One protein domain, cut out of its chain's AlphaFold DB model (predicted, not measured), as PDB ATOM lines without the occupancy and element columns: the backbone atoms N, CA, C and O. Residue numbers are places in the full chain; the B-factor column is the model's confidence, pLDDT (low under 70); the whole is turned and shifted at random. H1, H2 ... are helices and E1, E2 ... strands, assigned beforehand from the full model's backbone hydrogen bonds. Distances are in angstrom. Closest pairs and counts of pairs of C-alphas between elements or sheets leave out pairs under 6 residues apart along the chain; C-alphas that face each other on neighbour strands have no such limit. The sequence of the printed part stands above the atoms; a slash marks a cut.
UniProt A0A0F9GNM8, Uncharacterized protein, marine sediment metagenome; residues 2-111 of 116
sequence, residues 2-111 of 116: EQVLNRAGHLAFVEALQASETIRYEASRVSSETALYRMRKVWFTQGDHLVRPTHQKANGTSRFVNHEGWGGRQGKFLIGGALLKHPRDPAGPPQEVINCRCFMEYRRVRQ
ATOM      1  N   GLU A   2     -49.995 -13.845  42.401       87.50
ATOM      2  CA  GLU A   2     -48.885 -14.540  43.082       87.50
ATOM      3  C   GLU A   2     -47.780 -15.070  42.144       87.50
ATOM      4  O   GLU A   2     -46.605 -14.787  42.354       87.50
ATOM      5  N   GLN A   3     -48.139 -15.741  41.043       85.88
ATOM      6  CA  GLN A   3     -47.157 -16.237  40.062       85.88
ATOM      7  C   GLN A   3     -46.288 -15.127  39.444       85.88
ATOM      8  O   GLN A   3     -45.102 -15.334  39.186       85.88
ATOM      9  N   VAL A   4     -46.863 -13.940  39.222       89.50
ATOM     10  CA  VAL A   4     -46.137 -12.784  38.673       89.50
ATOM     11  C   VAL A   4     -45.155 -12.238  39.709       89.50
ATOM     12  O   VAL A   4     -44.006 -11.967  39.369       89.50
ATOM     13  N   LEU A   5     -45.575 -12.147  40.974       90.19
ATOM     14  CA  LEU A   5     -44.726 -11.693  42.078       90.19
ATOM     15  C   LEU A   5     -43.559 -12.657  42.332       90.19
ATOM     16  O   LEU A   5     -42.418 -12.213  42.444       90.19
ATOM     17  N   ASN A   6     -43.813 -13.968  42.320       91.25
ATOM     18  CA  ASN A   6     -42.773 -14.986  42.489       91.25
ATOM     19  C   ASN A   6     -41.730 -14.919  41.368       91.25
ATOM     20  O   ASN A   6     -40.525 -14.966  41.625       91.25
ATOM     21  N   ARG A   7     -42.177 -14.743  40.118       91.31
ATOM     22  CA  ARG A   7     -41.270 -14.567  38.980       91.31
ATOM     23  C   ARG A   7     -40.449 -13.284  39.104       91.31
ATOM     24  O   ARG A   7     -39.245 -13.323  38.865       91.31
ATOM     25  N   ALA A   8     -41.077 -12.168  39.469       89.69
ATOM     26  CA  ALA A   8     -40.388 -10.894  39.644       89.69
ATOM     27  C   ALA A   8     -39.318 -10.976  40.745       89.69
ATOM     28  O   ALA A   8     -38.182 -10.560  40.523       89.69
ATOM     29  N   GLY A   9     -39.649 -11.588  41.887       91.12
ATOM     30  CA  GLY A   9     -38.704 -11.813  42.979       91.12
ATOM     31  C   GLY A   9     -37.519 -12.683  42.561       91.12
ATOM     32  O   GLY A   9     -36.371 -12.334  42.833       91.12
ATOM     33  N   HIS A  10     -37.775 -13.773  41.831       87.44
ATOM     34  CA  HIS A  10     -36.717 -14.646  41.318       87.44
ATOM     35  C   HIS A  10     -35.772 -13.920  40.351       87.44
ATOM     36  O   HIS A  10     -34.555 -14.034  40.479       87.44
ATOM     37  N   LEU A  11     -36.315 -13.139  39.410       87.56
ATOM     38  CA  LEU A  11     -35.506 -12.354  38.473       87.56
ATOM     39  C   LEU A  11     -34.652 -11.312  39.203       87.56
ATOM     40  O   LEU A  11     -33.447 -11.252  38.975       87.56
ATOM     41  N   ALA A  12     -35.248 -10.551  40.124       90.38
ATOM     42  CA  ALA A  12     -34.524  -9.558  40.916       90.38
ATOM     43  C   ALA A  12     -33.374 -10.192  41.715       90.38
ATOM     44  O   ALA A  12     -32.265  -9.658  41.752       90.38
ATOM     45  N   PHE A  13     -33.616 -11.363  42.308       87.94
ATOM     46  CA  PHE A  13     -32.600 -12.105  43.047       87.94
ATOM     47  C   PHE A  13     -31.445 -12.564  42.146       87.94
ATOM     48  O   PHE A  13     -30.276 -12.382  42.496       87.94
ATOM     49  N   VAL A  14     -31.750 -13.129  40.973       88.00
ATOM     50  CA  VAL A  14     -30.729 -13.582  40.013       88.00
ATOM     51  C   VAL A  14     -29.863 -12.414  39.534       88.00
ATOM     52  O   VAL A  14     -28.636 -12.531  39.554       88.00
ATOM     53  N   GLU A  15     -30.475 -11.284  39.175       91.44
ATOM     54  CA  GLU A  15     -29.754 -10.088  38.721       91.44
ATOM     55  C   GLU A  15     -28.853  -9.505  39.822       91.44
ATOM     56  O   GLU A  15     -27.679  -9.218  39.582       91.44
ATOM     57  N   ALA A  16     -29.346  -9.410  41.061       91.81
ATOM     58  CA  ALA A  16     -28.557  -8.913  42.191       91.81
ATOM     59  C   ALA A  16     -27.315  -9.779  42.464       91.81
ATOM     60  O   ALA A  16     -26.218  -9.269  42.723       91.81
ATOM     61  N   LEU A  17     -27.462 -11.102  42.370       91.00
ATOM     62  CA  LEU A  17     -26.347 -12.026  42.534       91.00
ATOM     63  C   LEU A  17     -25.348 -11.963  41.370       91.00
ATOM     64  O   LEU A  17     -24.143 -12.089  41.595       91.00
ATOM     65  N   GLN A  18     -25.823 -11.776  40.139       92.75
ATOM     66  CA  GLN A  18     -24.967 -11.576  38.968       92.75
ATOM     67  C   GLN A  18     -24.147 -10.283  39.095       92.75
ATOM     68  O   GLN A  18     -22.924 -10.304  38.919       92.75
ATOM     69  N   ALA A  19     -24.797  -9.178  39.470       92.69
ATOM     70  CA  ALA A  19     -24.145  -7.890  39.690       92.69
ATOM     71  C   ALA A  19     -23.082  -7.982  40.795       92.69
ATOM     72  O   ALA A  19     -21.947  -7.536  40.614       92.69
ATOM     73  N   SER A  20     -23.414  -8.643  41.907       93.19
ATOM     74  CA  SER A  20     -22.494  -8.834  43.031       93.19
ATOM     75  C   SER A  20     -21.239  -9.610  42.627       93.19
ATOM     76  O   SER A  20     -20.126  -9.183  42.931       93.19
ATOM     77  N   GLU A  21     -21.378 -10.730  41.911       94.56
ATOM     78  CA  GLU A  21     -20.218 -11.521  41.475       94.56
ATOM     79  C   GLU A  21     -19.348 -10.771  40.458       94.56
ATOM     80  O   GLU A  21     -18.118 -10.837  40.543       94.56
ATOM     81  N   THR A  22     -19.973  -9.996  39.566       93.19
ATOM     82  CA  THR A  22     -19.272  -9.154  38.587       93.19
ATOM     83  C   THR A  22     -18.426  -8.091  39.282       93.19
ATOM     84  O   THR A  22     -17.224  -7.985  39.033       93.19
ATOM     85  N   ILE A  23     -19.018  -7.344  40.218       93.38
ATOM     86  CA  ILE A  23     -18.313  -6.288  40.955       93.38
ATOM     87  C   ILE A  23     -17.188  -6.882  41.805       93.38
ATOM     88  O   ILE A  23     -16.078  -6.354  41.807       93.38
ATOM     89  N   ARG A  24     -17.430  -8.004  42.496       93.69
ATOM     90  CA  ARG A  24     -16.392  -8.674  43.297       93.69
ATOM     91  C   ARG A  24     -15.215  -9.131  42.433       93.69
ATOM     92  O   ARG A  24     -14.068  -9.006  42.863       93.69
ATOM     93  N   TYR A  25     -15.483  -9.625  41.223       92.12
ATOM     94  CA  TYR A  25     -14.440  -9.990  40.267       92.12
ATOM     95  C   TYR A  25     -13.620  -8.775  39.828       92.12
ATOM     96  O   TYR A  25     -12.394  -8.800  39.952       92.12
ATOM     97  N   GLU A  26     -14.275  -7.707  39.367       92.38
ATOM     98  CA  GLU A  26     -13.586  -6.504  38.886       92.38
ATOM     99  C   GLU A  26     -12.804  -5.806  40.009       92.38
ATOM    100  O   GLU A  26     -11.632  -5.473  39.829       92.38
ATOM    101  N   ALA A  27     -13.380  -5.689  41.208       90.38
ATOM    102  CA  ALA A  27     -12.687  -5.146  42.377       90.38
ATOM    103  C   ALA A  27     -11.445  -5.973  42.736       90.38
ATOM    104  O   ALA A  27     -10.382  -5.420  43.036       90.38
ATOM    105  N   SER A  28     -11.546  -7.305  42.668       88.94
ATOM    106  CA  SER A  28     -10.396  -8.171  42.905       88.94
ATOM    107  C   SER A  28      -9.338  -8.048  41.810       88.94
ATOM    108  O   SER A  28      -8.158  -8.155  42.142       88.94
ATOM    109  N   ARG A  29      -9.734  -7.857  40.545       88.19
ATOM    110  CA  ARG A  29      -8.823  -7.679  39.404       88.19
ATOM    111  C   ARG A  29      -7.992  -6.415  39.576       88.19
ATOM    112  O   ARG A  29      -6.765  -6.515  39.622       88.19
ATOM    113  N   VAL A  30      -8.663  -5.281  39.790       87.94
ATOM    114  CA  VAL A  30      -8.026  -3.975  40.027       87.94
ATOM    115  C   VAL A  30      -7.130  -4.027  41.265       87.94
ATOM    116  O   VAL A  30      -5.985  -3.588  41.220       87.94
ATOM    117  N   SER A  31      -7.595  -4.650  42.355       84.50
ATOM    118  CA  SER A  31      -6.774  -4.814  43.564       84.50
ATOM    119  C   SER A  31      -5.485  -5.590  43.285       84.50
ATOM    120  O   SER A  31      -4.440  -5.244  43.821       84.50
ATOM    121  N   SER A  32      -5.523  -6.633  42.448       80.19
ATOM    122  CA  SER A  32      -4.319  -7.407  42.109       80.19
ATOM    123  C   SER A  32      -3.366  -6.738  41.119       80.19
ATOM    124  O   SER A  32      -2.253  -7.234  40.966       80.19
ATOM    125  N   GLU A  33      -3.763  -5.658  40.444       77.56
ATOM    126  CA  GLU A  33      -2.873  -4.907  39.545       77.56
ATOM    127  C   GLU A  33      -1.892  -4.023  40.334       77.56
ATOM    128  O   GLU A  33      -0.748  -3.854  39.922       77.56
ATOM    129  N   THR A  34      -2.311  -3.507  41.494       73.56
ATOM    130  CA  THR A  34      -1.529  -2.545  42.295       73.56
ATOM    131  C   THR A  34      -1.035  -3.103  43.631       73.56
ATOM    132  O   THR A  34      -0.186  -2.495  44.284       73.56
ATOM    133  N   ALA A  35      -1.542  -4.258  44.069       74.69
ATOM    134  CA  ALA A  35      -1.192  -4.832  45.361       74.69
ATOM    135  C   ALA A  35       0.165  -5.555  45.377       74.69
ATOM    136  O   ALA A  35       0.537  -6.276  44.457       74.69
ATOM    137  N   LEU A  36       0.831  -5.515  46.539       80.88
ATOM    138  CA  LEU A  36       2.001  -6.348  46.877       80.88
ATOM    139  C   LEU A  36       1.653  -7.839  47.100       80.88
ATOM    140  O   LEU A  36       2.442  -8.607  47.655       80.88
ATOM    141  N   TYR A  37       0.440  -8.253  46.740       81.50
ATOM    142  CA  TYR A  37      -0.058  -9.615  46.877       81.50
ATOM    143  C   TYR A  37      -0.833 -10.011  45.626       81.50
ATOM    144  O   TYR A  37      -1.473  -9.190  44.972       81.50
ATOM    145  N   ARG A  38      -0.830 -11.309  45.319       84.75
ATOM    146  CA  ARG A  38      -1.661 -11.850  44.242       84.75
ATOM    147  C   ARG A  38      -3.043 -12.177  44.786       84.75
ATOM    148  O   ARG A  38      -3.173 -12.684  45.901       84.75
ATOM    149  N   MET A  39      -4.071 -11.948  43.978       89.31
ATOM    150  CA  MET A  39      -5.425 -12.400  44.288       89.31
ATOM    151  C   MET A  39      -5.686 -13.755  43.643       89.31
ATOM    152  O   MET A  39      -5.476 -13.944  42.443       89.31
ATOM    153  N   ARG A  40      -6.162 -14.703  44.449       91.38
ATOM    154  CA  ARG A  40      -6.655 -16.005  44.006       91.38
ATOM    155  C   ARG A  40      -8.148 -16.071  44.257       91.38
ATOM    156  O   ARG A  40      -8.599 -15.784  45.358       91.38
ATOM    157  N   LYS A  41      -8.902 -16.490  43.256       93.81
ATOM    158  CA  LYS A  41     -10.337 -16.715  43.359       93.81
ATOM    159  C   LYS A  41     -10.624 -18.215  43.377       93.81
ATOM    160  O   LYS A  41      -9.970 -18.972  42.656       93.81
ATOM    161  N   VAL A  42     -11.550 -18.638  44.227       96.25
ATOM    162  CA  VAL A  42     -11.943 -20.038  44.433       96.25
ATOM    163  C   VAL A  42     -13.425 -20.176  44.122       96.25
ATOM    164  O   VAL A  42     -14.227 -19.381  44.609       96.25
ATOM    165  N   TRP A  43     -13.765 -21.151  43.286       97.75
ATOM    166  CA  TRP A  43     -15.137 -21.423  42.885       97.75
ATOM    167  C   TRP A  43     -15.804 -22.342  43.899       97.75
ATOM    168  O   TRP A  43     -15.315 -23.443  44.134       97.75
ATOM    169  N   PHE A  44     -16.937 -21.926  44.457       98.25
ATOM    170  CA  PHE A  44     -17.742 -22.760  45.341       98.25
ATOM    171  C   PHE A  44     -19.156 -22.940  44.807       98.25
ATOM    172  O   PHE A  44     -19.703 -22.083  44.109       98.25
ATOM    173  N   THR A  45     -19.754 -24.077  45.136       97.81
ATOM    174  CA  THR A  45     -21.151 -24.384  44.827       97.81
ATOM    175  C   THR A  45     -21.983 -24.375  46.106       97.81
ATOM    176  O   THR A  45     -21.455 -24.568  47.198       97.81
ATOM    177  N   GLN A  46     -23.300 -24.185  45.981       96.25
ATOM    178  CA  GLN A  46     -24.230 -24.352  47.104       96.25
ATOM    179  C   GLN A  46     -24.266 -25.796  47.652       96.25
ATOM    180  O   GLN A  46     -24.738 -26.016  48.761       96.25
ATOM    181  N   GLY A  47     -23.757 -26.777  46.895       94.88
ATOM    182  CA  GLY A  47     -23.657 -28.174  47.327       94.88
ATOM    183  C   GLY A  47     -24.961 -28.976  47.271       94.88
ATOM    184  O   GLY A  47     -24.984 -30.113  47.729       94.88
ATOM    185  N   ASP A  48     -26.037 -28.419  46.710       96.31
ATOM    186  CA  ASP A  48     -27.319 -29.114  46.568       96.31
ATOM    187  C   ASP A  48     -27.467 -29.860  45.228       96.31
ATOM    188  O   ASP A  48     -26.681 -29.698  44.290       96.31
ATOM    189  N   HIS A  49     -28.519 -30.678  45.133       96.12
ATOM    190  CA  HIS A  49     -28.822 -31.500  43.957       96.12
ATOM    191  C   HIS A  49     -29.209 -30.690  42.706       96.12
ATOM    192  O   HIS A  49     -29.300 -31.257  41.620       96.12
ATOM    193  N   LEU A  50     -29.436 -29.377  42.834       96.06
ATOM    194  CA  LEU A  50     -29.749 -28.486  41.715       96.06
ATOM    195  C   LEU A  50     -28.480 -27.886  41.091       96.06
ATOM    196  O   LEU A  50     -28.545 -27.231  40.047       96.06
ATOM    197  N   VAL A  51     -27.309 -28.096  41.699       97.69
ATOM    198  CA  VAL A  51     -26.023 -27.720  41.107       97.69
ATOM    199  C   VAL A  51     -25.711 -28.648  39.931       97.69
ATOM    200  O   VAL A  51     -25.627 -29.864  40.083       97.69
ATOM    201  N   ARG A  52     -25.456 -28.065  38.756       97.38
ATOM    202  CA  ARG A  52     -25.075 -28.797  37.536       97.38
ATOM    203  C   ARG A  52     -23.793 -29.621  37.735       97.38
ATOM    204  O   ARG A  52     -22.859 -29.112  38.359       97.38
ATOM    205  N   PRO A  53     -23.655 -30.810  37.119       97.94
ATOM    206  CA  PRO A  53     -22.432 -31.614  37.220       97.94
ATOM    207  C   PRO A  53     -21.155 -30.875  36.785       97.94
ATOM    208  O   PRO A  53     -20.102 -31.031  37.400       97.94
ATOM    209  N   THR A  54     -21.237 -30.025  35.756       98.25
ATOM    210  CA  THR A  54     -20.127 -29.171  35.289       98.25
ATOM    211  C   THR A  54     -19.647 -28.199  36.371       98.25
ATOM    212  O   THR A  54     -18.447 -27.990  36.521       98.25
ATOM    213  N   HIS A  55     -20.567 -27.668  37.178       98.31
ATOM    214  CA  HIS A  55     -20.271 -26.764  38.290       98.31
ATOM    215  C   HIS A  55     -19.786 -27.509  39.532       98.31
ATOM    216  O   HIS A  55     -18.893 -27.021  40.220       98.31
ATOM    217  N   GLN A  56     -20.330 -28.696  39.811       98.19
ATOM    218  CA  GLN A  56     -19.838 -29.554  40.893       98.19
ATOM    219  C   GLN A  56     -18.356 -29.891  40.693       98.19
ATOM    220  O   GLN A  56     -17.571 -29.759  41.627       98.19
ATOM    221  N   LYS A  57     -17.947 -30.212  39.456       97.50
ATOM    222  CA  LYS A  57     -16.534 -30.436  39.095       97.50
ATOM    223  C   LYS A  57     -15.639 -29.219  39.346       97.50
ATOM    224  O   LYS A  57     -14.444 -29.376  39.569       97.50
ATOM    225  N   ALA A  58     -16.198 -28.012  39.294       97.12
ATOM    226  CA  ALA A  58     -15.463 -26.779  39.548       97.12
ATOM    227  C   ALA A  58     -15.374 -26.417  41.037       97.12
ATOM    228  O   ALA A  58     -14.594 -25.531  41.392       97.12
ATOM    229  N   ASN A  59     -16.134 -27.084  41.909       98.12
ATOM    230  CA  ASN A  59     -16.157 -26.791  43.336       98.12
ATOM    231  C   ASN A  59     -14.760 -26.922  43.965       98.12
ATOM    232  O   ASN A  59     -14.052 -27.900  43.744       98.12
ATOM    233  N   GLY A  60     -14.350 -25.920  44.738       97.44
ATOM    234  CA  GLY A  60     -13.033 -25.828  45.366       97.44
ATOM    235  C   GLY A  60     -11.877 -25.508  44.409       97.44
ATOM    236  O   GLY A  60     -10.764 -25.242  44.866       97.44
ATOM    237  N   THR A  61     -12.099 -25.490  43.090       96.06
ATOM    238  CA  THR A  61     -11.033 -25.152  42.140       96.06
ATOM    239  C   THR A  61     -10.683 -23.670  42.232       96.06
ATOM    240  O   THR A  61     -11.529 -22.822  42.516       96.06
ATOM    241  N   SER A  62      -9.414 -23.332  41.995       93.12
ATOM    242  CA  SER A  62      -8.935 -21.957  42.137       93.12
ATOM    243  C   SER A  62      -8.127 -21.473  40.939       93.12
ATOM    244  O   SER A  62      -7.497 -22.259  40.228       93.12
ATOM    245  N   ARG A  63      -8.160 -20.160  40.705       91.50
ATOM    246  CA  ARG A  63      -7.389 -19.459  39.671       91.50
ATOM    247  C   ARG A  63      -6.859 -18.152  40.241       91.50
ATOM    248  O   ARG A  63      -7.523 -17.512  41.052       91.50
ATOM    249  N   PHE A  64      -5.675 -17.731  39.822       89.44
ATOM    250  CA  PHE A  64      -5.259 -16.349  40.049       89.44
ATOM    251  C   PHE A  64      -6.094 -15.420  39.168       89.44
ATOM    252  O   PHE A  64      -6.428 -15.777  38.040       89.44
ATOM    253  N   VAL A  65      -6.443 -14.246  39.687       88.44
ATOM    254  CA  VAL A  65      -7.332 -13.307  38.989       88.44
ATOM    255  C   VAL A  65      -6.678 -12.765  37.713       88.44
ATOM    256  O   VAL A  65      -7.318 -12.776  36.668       88.44
ATOM    257  N   ASN A  66      -5.382 -12.435  37.777       79.31
ATOM    258  CA  ASN A  66      -4.619 -11.820  36.680       79.31
ATOM    259  C   ASN A  66      -3.636 -12.778  35.979       79.31
ATOM    260  O   ASN A  66      -2.759 -12.331  35.251       79.31
ATOM    261  N   HIS A  67      -3.708 -14.088  36.223       69.00
ATOM    262  CA  HIS A  67      -2.779 -15.032  35.590       69.00
ATOM    263  C   HIS A  67      -3.267 -15.428  34.204       69.00
ATOM    264  O   HIS A  67      -4.450 -15.730  34.039       69.00
ATOM    265  N   GLU A  68      -2.363 -15.494  33.231       57.62
ATOM    266  CA  GLU A  68      -2.657 -16.022  31.902       57.62
ATOM    267  C   GLU A  68      -3.097 -17.486  32.024       57.62
ATOM    268  O   GLU A  68      -2.356 -18.359  32.475       57.62
ATOM    269  N   GLY A  69      -4.374 -17.738  31.757       58.44
ATOM    270  CA  GLY A  69      -4.937 -19.079  31.725       58.44
ATOM    271  C   GLY A  69      -4.838 -19.682  30.327       58.44
ATOM    272  O   GLY A  69      -4.018 -19.291  29.500       58.44
ATOM    273  N   TRP A  70      -5.729 -20.632  30.057       50.41
ATOM    274  CA  TRP A  70      -5.833 -21.351  28.786       50.41
ATOM    275  C   TRP A  70      -5.835 -20.388  27.578       50.41
ATOM    276  O   TRP A  70      -6.737 -19.553  27.453       50.41
ATOM    277  N   GLY A  71      -4.815 -20.475  26.715       55.59
ATOM    278  CA  GLY A  71      -4.690 -19.659  25.498       55.59
ATOM    279  C   GLY A  71      -4.600 -18.143  25.730       55.59
ATOM    280  O   GLY A  71      -5.226 -17.390  24.988       55.59
ATOM    281  N   GLY A  72      -3.915 -17.688  26.790       59.09
ATOM    282  CA  GLY A  72      -3.725 -16.257  27.092       59.09
ATOM    283  C   GLY A  72      -4.940 -15.571  27.733       59.09
ATOM    284  O   GLY A  72      -4.956 -14.358  27.933       59.09
ATOM    285  N   ARG A  73      -5.992 -16.324  28.085       61.81
ATOM    286  CA  ARG A  73      -7.218 -15.765  28.682       61.81
ATOM    287  C   ARG A  73      -7.079 -15.696  30.200       61.81
ATOM    288  O   ARG A  73      -7.070 -16.722  30.879       61.81
ATOM    289  N   GLN A  74      -6.980 -14.480  30.727       71.00
ATOM    290  CA  GLN A  74      -6.704 -14.224  32.142       71.00
ATOM    291  C   GLN A  74      -7.738 -14.868  33.082       71.00
ATOM    292  O   GLN A  74      -8.938 -14.606  32.992       71.00
ATOM    293  N   GLY A  75      -7.259 -15.727  33.984       78.69
ATOM    294  CA  GLY A  75      -7.956 -16.163  35.192       78.69
ATOM    295  C   GLY A  75      -9.287 -16.901  35.011       78.69
ATOM    296  O   GLY A  75     -10.017 -17.025  35.989       78.69
ATOM    297  N   LYS A  76      -9.669 -17.371  33.817       90.81
ATOM    298  CA  LYS A  76     -10.985 -18.007  33.592       90.81
ATOM    299  C   LYS A  76     -11.051 -19.466  34.073       90.81
ATOM    300  O   LYS A  76     -10.044 -20.177  34.121       90.81
ATOM    301  N   PHE A  77     -12.259 -19.915  34.403       92.88
ATOM    302  CA  PHE A  77     -12.609 -21.305  34.692       92.88
ATOM    303  C   PHE A  77     -13.187 -21.974  33.447       92.88
ATOM    304  O   PHE A  77     -13.969 -21.355  32.735       92.88
ATOM    305  N   LEU A  78     -12.824 -23.236  33.205       93.62
ATOM    306  CA  LEU A  78     -13.431 -24.055  32.157       93.62
ATOM    307  C   LEU A  78     -14.636 -24.798  32.744       93.62
ATOM    308  O   LEU A  78     -14.456 -25.751  33.499       93.62
ATOM    309  N   ILE A  79     -15.844 -24.350  32.409       96.44
ATOM    310  CA  ILE A  79     -17.120 -24.889  32.892       96.44
ATOM    311  C   ILE A  79     -17.930 -25.345  31.681       96.44
ATOM    312  O   ILE A  79     -18.249 -24.528  30.824       96.44
ATOM    313  N   GLY A  80     -18.219 -26.644  31.570       94.69
ATOM    314  CA  GLY A  80     -19.044 -27.162  30.467       94.69
ATOM    315  C   GLY A  80     -18.507 -26.841  29.063       94.69
ATOM    316  O   GLY A  80     -19.279 -26.680  28.129       94.69
ATOM    317  N   GLY A  81     -17.186 -26.684  28.910       93.69
ATOM    318  CA  GLY A  81     -16.555 -26.263  27.649       93.69
ATOM    319  C   GLY A  81     -16.486 -24.743  27.434       93.69
ATOM    320  O   GLY A  81     -15.772 -24.288  26.545       93.69
ATOM    321  N   ALA A  82     -17.146 -23.942  28.272       94.00
ATOM    322  CA  ALA A  82     -17.084 -22.486  28.238       94.00
ATOM    323  C   ALA A  82     -16.045 -21.926  29.217       94.00
ATOM    324  O   ALA A  82     -15.780 -22.495  30.276       94.00
ATOM    325  N   LEU A  83     -15.469 -20.771  28.877       93.44
ATOM    326  CA  LEU A  83     -14.534 -20.061  29.747       93.44
ATOM    327  C   LEU A  83     -15.239 -18.922  30.482       93.44
ATOM    328  O   LEU A  83     -15.474 -17.866  29.895       93.44
ATOM    329  N   LEU A  84     -15.502 -19.124  31.773       94.44
ATOM    330  CA  LEU A  84     -16.214 -18.179  32.636       94.44
ATOM    331  C   LEU A  84     -15.260 -17.463  33.593       94.44
ATOM    332  O   LEU A  84     -14.350 -18.069  34.163       94.44
ATOM    333  N   LYS A  85     -15.470 -16.165  33.815       93.88
ATOM    334  CA  LYS A  85     -14.736 -15.403  34.834       93.88
ATOM    335  C   LYS A  85     -15.215 -15.762  36.242       93.88
ATOM    336  O   LYS A  85     -14.390 -15.907  37.143       93.88
ATOM    337  N   HIS A  86     -16.516 -15.915  36.433       95.25
ATOM    338  CA  HIS A  86     -17.156 -16.178  37.721       95.25
ATOM    339  C   HIS A  86     -18.519 -16.863  37.493       95.25
ATOM    340  O   HIS A  86     -18.975 -16.965  36.351       95.25
ATOM    341  N   PRO A  87     -19.185 -17.366  38.543       97.00
ATOM    342  CA  PRO A  87     -20.583 -17.769  38.482       97.00
ATOM    343  C   PRO A  87     -21.460 -16.657  37.912       97.00
ATOM    344  O   PRO A  87     -21.249 -15.488  38.239       97.00
ATOM    345  N   ARG A  88     -22.455 -17.027  37.095       96.38
ATOM    346  CA  ARG A  88     -23.372 -16.074  36.444       96.38
ATOM    347  C   ARG A  88     -22.646 -15.035  35.570       96.38
ATOM    348  O   ARG A  88     -23.110 -13.914  35.459       96.38
ATOM    349  N   ASP A  89     -21.491 -15.370  34.989       95.69
ATOM    350  CA  ASP A  89     -20.805 -14.489  34.030       95.69
ATOM    351  C   ASP A  89     -21.723 -14.219  32.820       95.69
ATOM    352  O   ASP A  89     -22.022 -15.167  32.092       95.69
ATOM    353  N   PRO A  90     -22.160 -12.968  32.568       93.88
ATOM    354  CA  PRO A  90     -23.086 -12.659  31.475       93.88
ATOM    355  C   PRO A  90     -22.552 -13.015  30.082       93.88
ATOM    356  O   PRO A  90     -23.331 -13.159  29.145       93.88
ATOM    357  N   ALA A  91     -21.231 -13.167  29.928       92.62
ATOM    358  CA  ALA A  91     -20.606 -13.577  28.670       92.62
ATOM    359  C   ALA A  91     -20.616 -15.105  28.445       92.62
ATOM    360  O   ALA A  91     -20.117 -15.577  27.421       92.62
ATOM    361  N   GLY A  92     -21.107 -15.889  29.410       94.56
ATOM    362  CA  GLY A  92     -21.182 -17.346  29.335       94.56
ATOM    363  C   GLY A  92     -22.444 -17.871  28.639       94.56
ATOM    364  O   GLY A  92     -23.433 -17.151  28.506       94.56
ATOM    365  N   PRO A  93     -22.453 -19.149  28.213       97.44
ATOM    366  CA  PRO A  93     -23.634 -19.753  27.615       97.44
ATOM    367  C   PRO A  93     -24.776 -19.869  28.643       97.44
ATOM    368  O   PRO A  93     -24.522 -20.266  29.787       97.44
ATOM    369  N   PRO A  94     -26.041 -19.609  28.248       96.25
ATOM    370  CA  PRO A  94     -27.214 -19.670  29.126       96.25
ATOM    371  C   PRO A  94     -27.304 -20.939  29.981       96.25
ATOM    372  O   PRO A  94     -27.673 -20.881  31.155       96.25
ATOM    373  N   GLN A  95     -26.919 -22.081  29.409       96.75
ATOM    374  CA  GLN A  95     -26.967 -23.392  30.047       96.75
ATOM    375  C   GLN A  95     -26.053 -23.494  31.271       96.75
ATOM    376  O   GLN A  95     -26.373 -24.280  32.156       96.75
ATOM    377  N   GLU A  96     -24.987 -22.693  31.370       97.62
ATOM    378  CA  GLU A  96     -24.060 -22.676  32.514       97.62
ATOM    379  C   GLU A  96     -24.296 -21.473  33.455       97.62
ATOM    380  O   GLU A  96     -23.849 -21.470  34.602       97.62
ATOM    381  N   VAL A  97     -25.017 -20.432  33.019       96.12
ATOM    382  CA  VAL A  97     -25.108 -19.168  33.784       96.12
ATOM    383  C   VAL A  97     -26.485 -18.911  34.397       96.12
ATOM    384  O   VAL A  97     -26.559 -18.421  35.526       96.12
ATOM    385  N   ILE A  98     -27.574 -19.309  33.730       93.50
ATOM    386  CA  ILE A  98     -28.942 -19.079  34.220       93.50
ATOM    387  C   ILE A  98     -29.199 -19.904  35.482       93.50
ATOM    388  O   ILE A  98     -28.875 -21.093  35.542       93.50
ATOM    389  N   ASN A  99     -29.807 -19.292  36.504       92.31
ATOM    390  CA  ASN A  99     -30.101 -19.933  37.793       92.31
ATOM    391  C   ASN A  99     -28.865 -20.596  38.434       92.31
ATOM    392  O   ASN A  99     -28.981 -21.586  39.155       92.31
ATOM    393  N   CYS A 100     -27.659 -20.108  38.132       95.75
ATOM    394  CA  CYS A 100     -26.441 -20.649  38.714       95.75
ATOM    395  C   CYS A 100     -26.414 -20.371  40.225       95.75
ATOM    396  O   CYS A 100     -26.650 -19.249  40.667       95.75
ATOM    397  N   ARG A 101     -26.113 -21.416  41.005       95.38
ATOM    398  CA  ARG A 101     -26.109 -21.441  42.483       95.38
ATOM    399  C   ARG A 101     -24.690 -21.405  43.066       95.38
ATOM    400  O   ARG A 101     -24.444 -21.852  44.179       95.38
ATOM    401  N   CYS A 102     -23.718 -20.979  42.266       97.25
ATOM    402  CA  CYS A 102     -22.314 -20.918  42.667       97.25
ATOM    403  C   CYS A 102     -21.948 -19.510  43.145       97.25
ATOM    404  O   CYS A 102     -22.644 -18.537  42.844       97.25
ATOM    405  N   PHE A 103     -20.847 -19.407  43.877       96.31
ATOM    406  CA  PHE A 103     -20.299 -18.150  44.374       96.31
ATOM    407  C   PHE A 103     -18.773 -18.216  44.409       96.31
ATOM    408  O   PHE A 103     -18.183 -19.299  44.396       96.31
ATOM    409  N   MET A 104     -18.131 -17.050  44.447       96.69
ATOM    410  CA  MET A 104     -16.678 -16.963  44.566       96.69
ATOM    411  C   MET A 104     -16.232 -16.606  45.977       96.69
ATOM    412  O   MET A 104     -16.857 -15.802  46.673       96.69
ATOM    413  N   GLU A 105     -15.071 -17.123  46.353       95.94
ATOM    414  CA  GLU A 105     -14.252 -16.564  47.424       95.94
ATOM    415  C   GLU A 105     -12.974 -15.966  46.828       95.94
ATOM    416  O   GLU A 105     -12.361 -16.553  45.937       95.94
ATOM    417  N   TYR A 106     -12.555 -14.807  47.333       93.44
ATOM    418  CA  TYR A 106     -11.342 -14.119  46.898       93.44
ATOM    419  C   TYR A 106     -10.341 -14.090  48.048       93.44
ATOM    420  O   TYR A 106     -10.627 -13.573  49.124       93.44
ATOM    421  N   ARG A 107      -9.155 -14.649  47.816       92.62
ATOM    422  CA  ARG A 107      -8.097 -14.820  48.811       92.62
ATOM    423  C   ARG A 107      -6.841 -14.082  48.379       92.62
ATOM    424  O   ARG A 107      -6.387 -14.222  47.241       92.62
ATOM    425  N   ARG A 108      -6.234 -13.358  49.317       90.94
ATOM    426  CA  ARG A 108      -4.892 -12.797  49.149       90.94
ATOM    427  C   ARG A 108      -3.871 -13.919  49.298       90.94
ATOM    428  O   ARG A 108      -3.932 -14.694  50.249       90.94
ATOM    429  N   VAL A 109      -2.927 -14.002  48.372       87.06
ATOM    430  CA  VAL A 109      -1.806 -14.940  48.426       87.06
ATOM    431  C   VAL A 109      -0.524 -14.120  48.475       87.06
ATOM    432  O   VAL A 109      -0.260 -13.317  47.575       87.06
ATOM    433  N   ARG A 110       0.263 -14.302  49.544       76.00
ATOM    434  CA  ARG A 110       1.587 -13.678  49.668       76.00
ATOM    435  C   ARG A 110       2.447 -14.099  48.482       76.00
ATOM    436  O   ARG A 110       2.572 -15.288  48.193       76.00
ATOM    437  N   GLN A 111       3.051 -13.125  47.816       63.97
ATOM    438  CA  GLN A 111       4.048 -13.397  46.795       63.97
ATOM    439  C   GLN A 111       5.322 -13.831  47.529       63.97
ATOM    440  O   GLN A 111       5.951 -13.021  48.209       63.97
TER     441      GLN A 111
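This is residues 2 to 111 of the 116 residues of an uncharacterized protein of marine sediment metagenome (UniProt A0A0F9GNM8). A small antiparallel sheet of three strands, E2 - E1 - E5, has one long helix, H1, laid over one face, running along the two long strands E1 and E5. The first turns of H1, residues 2 to 9, stick out as a free arm, and the small hairpin E3 and E4, the short helices H2 and H3 and much loop lie on the E2 side of the sheet. The printed part has 110 residues, with three named helices and five named strands in the order H1 E1 H2 E2 E3 E4 H3 E5, a mixed class. It is compact by its radius of gyration of the C-alphas, 14.8 A, yet spans 53 by 25 by 23 A, the arm adding to the length.

In the larger sheet the inner strand E1, residues 37 to 45, is antiparallel to the edge strand E5, residues 102 to 110, at 156 degrees between directions, with N 40 and O 107 2.8 A apart and N 105 and O 42 3.0 A apart, both within hydrogen-bond range. On its other side E1 is antiparallel to the edge strand E2, residues 62 to 64, at 152 degrees, with N 41 and O 63 2.8 A apart. H1, residues 2 to 34, is on this sheet at a height of 11.1 A, over E1 and E5, and runs along the strands, at 15 degrees to E5 on the local plane; this gives two layers, a helix on one face of a sheet. The closest C-alphas of H1 and E1 are those of Ser 32 and Met 39, 5.6 A apart. H2, residues 53 to 56, only grazes the sheet with residues 55 to 56. E3, residues 77 to 79, and E4, residues 82 to 84, form an antiparallel hairpin at 137 degrees, with N 77 and O 84 2.8 A apart. The closest C-alphas of E2 and E3, Arg 63 and Phe 77, are 7.4 A apart, and those of H2 and E3, Thr 54 and Ile 79, are 5.8 A apart. H3, residues 94 to 97, is not on the larger sheet and is apart from H1. In H1, 28 of 29 O i to N i+4 pairs are within hydrogen-bond range; H2 and H3 are too short for such a pair.

H1 begins at C-alpha 2, (-48.885, -14.540, 43.082), and is 48.9 A long. E1 is 25.8 A long and begins at C-alpha 37, (-0.058, -9.615, 46.877). E5 is 25.9 A long and ends at C-alpha 110, (1.587, -13.678, 49.668). H2, E2, E3, E4 and H3 have three or four residues each.

The C-alphas of Glu 2 and Gln 111, 53.1 A apart, are the two farthest apart. The printed part has no cut. The link from E2 to E3, 12 residues, is long. Residues 67 to 73 and residue 111 have pLDDT under 70; the mean of the printed part is 89.4.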